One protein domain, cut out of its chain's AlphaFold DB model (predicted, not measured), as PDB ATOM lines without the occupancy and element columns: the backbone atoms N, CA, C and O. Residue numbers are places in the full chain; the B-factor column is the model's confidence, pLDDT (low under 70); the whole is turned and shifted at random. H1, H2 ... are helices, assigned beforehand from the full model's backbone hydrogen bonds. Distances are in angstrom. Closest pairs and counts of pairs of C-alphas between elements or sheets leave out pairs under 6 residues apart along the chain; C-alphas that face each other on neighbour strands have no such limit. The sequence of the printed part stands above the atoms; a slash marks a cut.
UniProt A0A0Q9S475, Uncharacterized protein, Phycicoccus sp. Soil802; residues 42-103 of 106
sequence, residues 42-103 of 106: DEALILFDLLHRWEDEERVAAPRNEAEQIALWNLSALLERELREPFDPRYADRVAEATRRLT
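What this domain is: This is residues 42 to 103 of the 106 residues of an uncharacterized protein of Phycicoccus sp. Soil802 (UniProt A0A0Q9S475). Three helices pack with H1 in the middle: the longest helix, H2, crosses it slantwise on one side, and H3 crosses it slantwise on another, closest at residue 42, where H1 begins. H2 and H3 have no contact with each other, and residues 64 to 70, of which 66 to 70 belong to H2, stick out from the body. The printed part has 62 residues with three named helices, in the order H1, H2, H3 along the chain, and no named strand; its class is all helix. It is only just compact, close to loose, with a radius of gyration of the C-alphas of 12.3 A, and its C-alphas span 33 by 24 by 20 A.

Where its parts are: The longest helix, H2, covers residues 66 to 82 and measures 24.7 A from C-alpha 66 at (-59.103, 46.010, 10.793) to C-alpha 82 at (-43.851, 40.514, -7.880). H1 covers residues 42 to 56 and measures 21.3 A, beginning with C-alpha 42 at (-39.240, 51.865, -8.325). H3 covers residues 91 to 102, 16.5 A from first to last C-alpha, and ends with C-alpha 102 at (-38.588, 59.090, -7.701).

How they stand to each other: H2 touches H1, with 7 pairs of C-alphas within 8 A. The closest C-alphas of the two are those of Phe 48 and Ser 76, 6.4 A apart. Their lines stand at a steep tilt of 48 degrees, and they run opposite ways. H1 also touches H3, with 13 pairs of C-alphas within 8 A. The closest C-alphas here are those of Asp 42 and Ala 98, 4.9 A apart. These two helices run opposite ways at a steep tilt of 56 degrees. H2 and H3 follow each other in the chain but are apart. In H1, H2 and H3 every O i to N i+4 pair is within hydrogen-bond range.

The domain as a whole: The two C-alphas farthest apart are those of Asn 65 and Pro 89, at 34.3 A. The first and last printed C-alphas, those of Asp 42 and Thr 103, are 10.9 A apart. The printed part has no cut. The link from H1 to H2, with 9 residues, is short, and so is the link from H2 to H3, with 8 residues. The mean pLDDT of the printed part is 88.2, and the model's confidence is low, under 70, at residues 57 to 60, in the link from H1 to H2.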
ATOM      1  N   ASP A  42     -39.681  50.980  -9.407       95.75
ATOM      2  CA  ASP A  42     -39.240  51.865  -8.325       95.75
ATOM      3  C   ASP A  42     -40.370  52.152  -7.327       95.75
ATOM      4  O   ASP A  42     -40.145  52.102  -6.120       95.75
ATOM      5  N   GLU A  43     -41.592  52.411  -7.807       96.75
ATOM      6  CA  GLU A  43     -42.758  52.620  -6.936       96.75
ATOM      7  C   GLU A  43     -43.089  51.364  -6.130       96.75
ATOM      8  O   GLU A  43     -43.285  51.452  -4.919       96.75
ATOM      9  N   ALA A  44     -43.110  50.194  -6.777       96.25
ATOM     10  CA  ALA A  44     -43.378  48.924  -6.110       96.25
ATOM     11  C   ALA A  44     -42.351  48.643  -5.002       96.25
ATOM     12  O   ALA A  44     -42.731  48.298  -3.883       96.25
ATOM     13  N   LEU A  45     -41.062  48.858  -5.290       95.56
ATOM     14  CA  LEU A  45     -39.980  48.645  -4.334       95.56
ATOM     15  C   LEU A  45     -40.085  49.575  -3.116       95.56
ATOM     16  O   LEU A  45     -39.933  49.122  -1.983       95.56
ATOM     17  N   ILE A  46     -40.363  50.863  -3.340       95.50
ATOM     18  CA  ILE A  46     -40.488  51.855  -2.263       95.50
ATOM     19  C   ILE A  46     -41.741  51.624  -1.420       95.50
ATOM     20  O   ILE A  46     -41.685  51.765  -0.200       95.50
ATOM     21  N   LEU A  47     -42.865  51.250  -2.038       94.94
ATOM     22  CA  LEU A  47     -44.074  50.899  -1.296       94.94
ATOM     23  C   LEU A  47     -43.845  49.666  -0.421       94.94
ATOM     24  O   LEU A  47     -44.249  49.669   0.737       94.94
ATOM     25  N   PHE A  48     -43.156  48.651  -0.936       93.75
ATOM     26  CA  PHE A  48     -42.818  47.463  -0.158       93.75
ATOM     27  C   PHE A  48     -41.915  47.791   1.045       93.75
ATOM     28  O   PHE A  48     -42.224  47.362   2.158       93.75
ATOM     29  N   ASP A  49     -40.862  48.599   0.849       92.69
ATOM     30  CA  ASP A  49     -39.978  49.069   1.935       92.69
ATOM     31  C   ASP A  49     -40.757  49.854   3.002       92.69
ATOM     32  O   ASP A  49     -40.615  49.615   4.201       92.69
ATOM     33  N   LEU A  50     -41.640  50.760   2.570       90.94
ATOM     34  CA  LEU A  50     -42.473  51.555   3.468       90.94
ATOM     35  C   LEU A  50     -43.397  50.678   4.323       90.94
ATOM     36  O   LEU A  50     -43.508  50.922   5.522       90.94
ATOM     37  N   LEU A  51     -44.043  49.675   3.718       89.88
ATOM     38  CA  LEU A  51     -44.949  48.764   4.420       89.88
ATOM     39  C   LEU A  51     -44.216  47.956   5.497       89.88
ATOM     40  O   LEU A  51     -44.709  47.870   6.616       89.88
ATOM     41  N   HIS A  52     -43.018  47.446   5.207       85.44
ATOM     42  CA  HIS A  52     -42.223  46.702   6.194       85.44
ATOM     43  C   HIS A  52     -41.779  47.600   7.350       85.44
ATOM     44  O   HIS A  52     -41.856  47.229   8.517       85.44
ATOM     45  N   ARG A  53     -41.411  48.849   7.048       84.06
ATOM     46  CA  ARG A  53     -41.089  49.831   8.087       84.06
ATOM     47  C   ARG A  53     -42.288  50.193   8.966       84.06
ATOM     48  O   ARG A  53     -42.067  50.585  10.104       84.06
ATOM     49  N   TRP A  54     -43.527  50.090   8.474       79.69
ATOM     50  CA  TRP A  54     -44.736  50.280   9.297       79.69
ATOM     51  C   TRP A  54     -44.959  49.144  10.285       79.69
ATOM     52  O   TRP A  54     -45.511  49.379  11.358       79.69
ATOM     53  N   GLU A  55     -44.549  47.932   9.927       73.31
ATOM     54  CA  GLU A  55     -44.642  46.770  10.806       73.31
ATOM     55  C   GLU A  55     -43.539  46.790  11.878       73.31
ATOM     56  O   GLU A  55     -43.800  46.434  13.027       73.31
ATOM     57  N   ASP A  56     -42.344  47.279  11.523       71.94
ATOM     58  CA  ASP A  56     -41.152  47.206  12.377       71.94
ATOM     59  C   ASP A  56     -40.874  48.466  13.219       71.94
ATOM     60  O   ASP A  56     -40.331  48.369  14.323       71.94
ATOM     61  N   GLU A  57     -41.203  49.663  12.725       60.25
ATOM     62  CA  GLU A  57     -40.855  50.927  13.378       60.25
ATOM     63  C   GLU A  57     -42.117  51.747  13.694       60.25
ATOM     64  O   GLU A  57     -42.829  52.185  12.793       60.25
ATOM     65  N   GLU A  58     -42.333  52.094  14.973       58.41
ATOM     66  CA  GLU A  58     -43.383  53.011  15.489       58.41
ATOM     67  C   GLU A  58     -43.330  54.450  14.905       58.41
ATOM     68  O   GLU A  58     -43.878  55.406  15.456       58.41
ATOM     69  N   ARG A  59     -42.607  54.652  13.803       60.72
ATOM     70  CA  ARG A  59     -42.380  55.931  13.134       60.72
ATOM     71  C   ARG A  59     -43.480  56.317  12.165       60.72
ATOM     72  O   ARG A  59     -43.533  57.482  11.769       60.72
ATOM     73  N   VAL A  60     -44.345  55.384  11.787       66.88
ATOM     74  CA  VAL A  60     -45.530  55.698  10.994       66.88
ATOM     75  C   VAL A  60     -46.771  55.206  11.716       66.88
ATOM     76  O   VAL A  60     -46.733  54.221  12.445       66.88
ATOM     77  N   ALA A  61     -47.861  55.959  11.573       71.12
ATOM     78  CA  ALA A  61     -49.109  55.644  12.240       71.12
ATOM     79  C   ALA A  61     -49.577  54.243  11.829       71.12
ATOM     80  O   ALA A  61     -49.787  53.980  10.645       71.12
ATOM     81  N   ALA A  62     -49.746  53.374  12.823       75.00
ATOM     82  CA  ALA A  62     -50.305  52.050  12.626       75.00
ATOM     83  C   ALA A  62     -51.729  52.132  12.028       75.00
ATOM     84  O   ALA A  62     -52.417  53.147  12.213       75.00
ATOM     85  N   PRO A  63     -52.196  51.069  11.348       86.25
ATOM     86  CA  PRO A  63     -53.565  50.984  10.847       86.25
ATOM     87  C   PRO A  63     -54.590  51.281  11.950       86.25
ATOM     88  O   PRO A  63     -54.470  50.803  13.078       86.25
ATOM     89  N   ARG A  64     -55.618  52.074  11.637       88.19
ATOM     90  CA  ARG A  64     -56.608  52.554  12.622       88.19
ATOM     91  C   ARG A  64     -57.729  51.556  12.885       88.19
ATOM     92  O   ARG A  64     -58.438  51.676  13.882       88.19
ATOM     93  N   ASN A  65     -57.953  50.639  11.952       91.94
ATOM     94  CA  ASN A  65     -59.005  49.635  12.007       91.94
ATOM     95  C   ASN A  65     -58.591  48.385  11.222       91.94
ATOM     96  O   ASN A  65     -57.631  48.397  10.450       91.94
ATOM     97  N   GLU A  66     -59.349  47.311  11.417       90.62
ATOM     98  CA  GLU A  66     -59.103  46.010  10.793       90.62
ATOM     99  C   GLU A  66     -59.137  46.073   9.258       90.62
ATOM    100  O   GLU A  66     -58.330  45.423   8.601       90.62
ATOM    101  N   ALA A  67     -59.999  46.910   8.672       93.25
ATOM    102  CA  ALA A  67     -60.081  47.047   7.219       93.25
ATOM    103  C   ALA A  67     -58.797  47.649   6.619       93.25
ATOM    104  O   ALA A  67     -58.320  47.169   5.591       93.25
ATOM    105  N   GLU A  68     -58.207  48.656   7.270       91.69
ATOM    106  CA  GLU A  68     -56.903  49.208   6.877       91.69
ATOM    107  C   GLU A  68     -55.800  48.149   6.986       91.69
ATOM    108  O   GLU A  68     -54.987  48.018   6.074       91.69
ATOM    109  N   GLN A  69     -55.801  47.349   8.056       90.00
ATOM    110  CA  GLN A  69     -54.809  46.292   8.244       90.00
ATOM    111  C   GLN A  69     -54.917  45.200   7.170       90.00
ATOM    112  O   GLN A  69     -53.913  44.850   6.556       90.00
ATOM    113  N   ILE A  70     -56.129  44.721   6.876       91.62
ATOM    114  CA  ILE A  70     -56.372  43.725   5.824       91.62
ATOM    115  C   ILE A  70     -55.928  44.259   4.456       91.62
ATOM    116  O   ILE A  70     -55.264  43.548   3.701       91.62
ATOM    117  N   ALA A  71     -56.268  45.509   4.130       92.31
ATOM    118  CA  ALA A  71     -55.886  46.113   2.858       92.31
ATOM    119  C   ALA A  71     -54.359  46.199   2.698       92.31
ATOM    120  O   ALA A  71     -53.835  45.881   1.629       92.31
ATOM    121  N   LEU A  72     -53.644  46.584   3.758       91.69
ATOM    122  CA  LEU A  72     -52.186  46.700   3.741       91.69
ATOM    123  C   LEU A  72     -51.488  45.342   3.678       91.69
ATOM    124  O   LEU A  72     -50.549  45.194   2.899       91.69
ATOM    125  N   TRP A  73     -51.972  44.333   4.408       90.94
ATOM    126  CA  TRP A  73     -51.450  42.968   4.297       90.94
ATOM    127  C   TRP A  73     -51.650  42.386   2.902       90.94
ATOM    128  O   TRP A  73     -50.717  41.817   2.335       90.94
ATOM    129  N   ASN A  74     -52.827  42.582   2.306       92.94
ATOM    130  CA  ASN A  74     -53.086  42.128   0.943       92.94
ATOM    131  C   ASN A  74     -52.180  42.838  -0.071       92.94
ATOM    132  O   ASN A  74     -51.644  42.190  -0.968       92.94
ATOM    133  N   LEU A  75     -51.966  44.151   0.080       93.25
ATOM    134  CA  LEU A  75     -51.040  44.900  -0.769       93.25
ATOM    135  C   LEU A  75     -49.595  44.408  -0.606       93.25
ATOM    136  O   LEU A  75     -48.919  44.195  -1.610       93.25
ATOM    137  N   SER A  76     -49.141  44.185   0.632       91.38
ATOM    138  CA  SER A  76     -47.805  43.647   0.919       91.38
ATOM    139  C   SER A  76     -47.606  42.288   0.243       91.38
ATOM    140  O   SER A  76     -46.651  42.114  -0.510       91.38
ATOM    141  N   ALA A  77     -48.569  41.369   0.383       91.62
ATOM    142  CA  ALA A  77     -48.522  40.051  -0.249       91.62
ATOM    143  C   ALA A  77     -48.519  40.115  -1.788       91.62
ATOM    144  O   ALA A  77     -47.879  39.291  -2.443       91.62
ATOM    145  N   LEU A  78     -49.227  41.074  -2.397       93.94
ATOM    146  CA  LEU A  78     -49.175  41.289  -3.848       93.94
ATOM    147  C   LEU A  78     -47.794  41.780  -4.292       93.94
ATOM    148  O   LEU A  78     -47.258  41.269  -5.272       93.94
ATOM    149  N   LEU A  79     -47.203  42.728  -3.565       94.38
ATOM    150  CA  LEU A  79     -45.875  43.261  -3.870       94.38
ATOM    151  C   LEU A  79     -44.770  42.217  -3.650       94.38
ATOM    152  O   LEU A  79     -43.894  42.087  -4.503       94.38
ATOM    153  N   GLU A  80     -44.834  41.432  -2.570       91.31
ATOM    154  CA  GLU A  80     -43.874  40.357  -2.270       91.31
ATOM    155  C   GLU A  80     -43.796  39.327  -3.404       91.31
ATOM    156  O   GLU A  80     -42.726  38.817  -3.730       91.31
ATOM    157  N   ARG A  81     -44.936  39.032  -4.039       91.19
ATOM    158  CA  ARG A  81     -45.010  38.080  -5.153       91.19
ATOM    159  C   ARG A  81     -44.338  38.590  -6.424       91.19
ATOM    160  O   ARG A  81     -43.822  37.780  -7.193       91.19
ATOM    161  N   GLU A  82     -44.384  39.896  -6.663       91.62
ATOM    162  CA  GLU A  82     -43.851  40.514  -7.880       91.62
ATOM    163  C   GLU A  82     -42.374  40.913  -7.731       91.62
ATOM    164  O   GLU A  82     -41.612  40.849  -8.700       91.62
ATOM    165  N   LEU A  83     -41.945  41.292  -6.525       90.75
ATOM    166  CA  LEU A  83     -40.588  41.758  -6.254       90.75
ATOM    167  C   LEU A  83     -39.618  40.600  -5.987       90.75
ATOM    168  O   LEU A  83     -39.912  39.648  -5.269       90.75
ATOM    169  N   ARG A  84     -38.399  40.711  -6.523       84.44
ATOM    170  CA  ARG A  84     -37.287  39.783  -6.216       84.44
ATOM    171  C   ARG A  84     -36.190  40.441  -5.387       84.44
ATOM    172  O   ARG A  84     -35.401  39.757  -4.742       84.44
ATOM    173  N   GLU A  85     -36.140  41.763  -5.430       80.56
ATOM    174  CA  GLU A  85     -35.184  42.645  -4.780       80.56
ATOM    175  C   GLU A  85     -35.091  42.447  -3.258       80.56
ATOM    176  O   GLU A  85     -33.968  42.531  -2.766       80.56
ATOM    177  N   PRO A  86     -36.170  42.139  -2.503       77.94
ATOM    178  CA  PRO A  86     -36.071  41.870  -1.062       77.94
ATOM    179  C   PRO A  86     -35.126  40.716  -0.696       77.94
ATOM    180  O   PRO A  86     -34.600  40.671   0.413       77.94
ATOM    181  N   PHE A  87     -34.861  39.798  -1.630       81.06
ATOM    182  CA  PHE A  87     -33.917  38.691  -1.445       81.06
ATOM    183  C   PHE A  87     -32.490  39.024  -1.925       81.06
ATOM    184  O   PHE A  87     -31.586  38.194  -1.799       81.06
ATOM    185  N   ASP A  88     -32.265  40.216  -2.493       84.50
ATOM    186  CA  ASP A  88     -30.949  40.701  -2.919       84.50
ATOM    187  C   ASP A  88     -30.188  41.255  -1.695       84.50
ATOM    188  O   ASP A  88     -30.690  42.146  -1.008       84.50
ATOM    189  N   PRO A  89     -28.944  40.814  -1.426       86.31
ATOM    190  CA  PRO A  89     -28.105  41.393  -0.373       86.31
ATOM    191  C   PRO A  89     -27.895  42.912  -0.488       86.31
ATOM    192  O   PRO A  89     -27.486  43.551   0.477       86.31
ATOM    193  N   ARG A  90     -28.140  43.491  -1.669       90.62
ATOM    194  CA  ARG A  90     -28.068  44.930  -1.952       90.62
ATOM    195  C   ARG A  90     -29.426  45.624  -1.882       90.62
ATOM    196  O   ARG A  90     -29.559  46.720  -2.419       90.62
ATOM    197  N   TYR A  91     -30.431  45.018  -1.250       91.88
ATOM    198  CA  TYR A  91     -31.782  45.573  -1.141       91.88
ATOM    199  C   TYR A  91     -31.787  47.052  -0.720       91.88
ATOM    200  O   TYR A  91     -32.364  47.887  -1.414       91.88
ATOM    201  N   ALA A  92     -31.042  47.404   0.331       91.94
ATOM    202  CA  ALA A  92     -30.936  48.786   0.806       91.94
ATOM    203  C   ALA A  92     -30.385  49.760  -0.260       91.94
ATOM    204  O   ALA A  92     -30.883  50.879  -0.394       91.94
ATOM    205  N   ASP A  93     -29.402  49.334  -1.061       94.94
ATOM    206  CA  ASP A  93     -28.857  50.151  -2.153       94.94
ATOM    207  C   ASP A  93     -29.903  50.353  -3.258       94.94
ATOM    208  O   ASP A  93     -30.044  51.453  -3.795       94.94
ATOM    209  N   ARG A  94     -30.672  49.303  -3.581       94.88
ATOM    210  CA  ARG A  94     -31.754  49.363  -4.576       94.88
ATOM    211  C   ARG A  94     -32.847  50.334  -4.150       94.88
ATOM    212  O   ARG A  94     -33.274  51.145  -4.970       94.88
ATOM    213  N   VAL A  95     -33.254  50.279  -2.881       95.50
ATOM    214  CA  VAL A  95     -34.216  51.213  -2.284       95.50
ATOM    215  C   VAL A  95     -33.686  52.643  -2.394       95.50
ATOM    216  O   VAL A  95     -34.369  53.502  -2.943       95.50
ATOM    217  N   ALA A  96     -32.438  52.900  -1.990       95.31
ATOM    218  CA  ALA A  96     -31.839  54.235  -2.067       95.31
ATOM    219  C   ALA A  96     -31.737  54.775  -3.507       95.31
ATOM    220  O   ALA A  96     -31.925  55.971  -3.756       95.31
ATOM    221  N   GLU A  97     -31.435  53.915  -4.480       95.31
ATOM    222  CA  GLU A  97     -31.444  54.283  -5.894       95.31
ATOM    223  C   GLU A  97     -32.853  54.588  -6.416       95.31
ATOM    224  O   GLU A  97     -33.026  55.594  -7.106       95.31
ATOM    225  N   ALA A  98     -33.847  53.765  -6.073       95.81
ATOM    226  CA  ALA A  98     -35.245  53.997  -6.432       95.81
ATOM    227  C   ALA A  98     -35.762  55.308  -5.825       95.81
ATOM    228  O   ALA A  98     -36.348  56.126  -6.532       95.81
ATOM    229  N   THR A  99     -35.444  55.586  -4.553       95.94
ATOM    230  CA  THR A  99     -35.755  56.867  -3.902       95.94
ATOM    231  C   THR A  99     -35.189  58.042  -4.693       95.94
ATOM    232  O   THR A  99     -35.893  59.021  -4.940       95.94
ATOM    233  N   ARG A 100     -33.930  57.950  -5.137       95.88
ATOM    234  CA  ARG A 100     -33.284  59.010  -5.923       95.88
ATOM    235  C   ARG A 100     -33.959  59.224  -7.277       95.88
ATOM    236  O   ARG A 100     -34.031  60.358  -7.725       95.88
ATOM    237  N   ARG A 101     -34.430  58.153  -7.925       95.94
ATOM    238  CA  ARG A 101     -35.140  58.230  -9.213       95.94
ATOM    239  C   ARG A 101     -36.543  58.827  -9.076       95.94
ATOM    240  O   ARG A 101     -36.961  59.550  -9.975       95.94
ATOM    241  N   LEU A 102     -37.241  58.561  -7.969       95.75
ATOM    242  CA  LEU A 102     -38.588  59.090  -7.701       95.75
ATOM    243  C   LEU A 102     -38.599  60.497  -7.090       95.75
ATOM    244  O   LEU A 102     -39.617  61.181  -7.166       95.75
ATOM    245  N   THR A 103     -37.497  60.941  -6.482       94.69
ATOM    246  CA  THR A 103     -37.399  62.287  -5.904       94.69
ATOM    247  C   THR A 103     -37.011  63.280  -7.002       94.69
ATOM    248  O   THR A 103     -35.901  63.176  -7.534       94.69
TER     249      THR A 103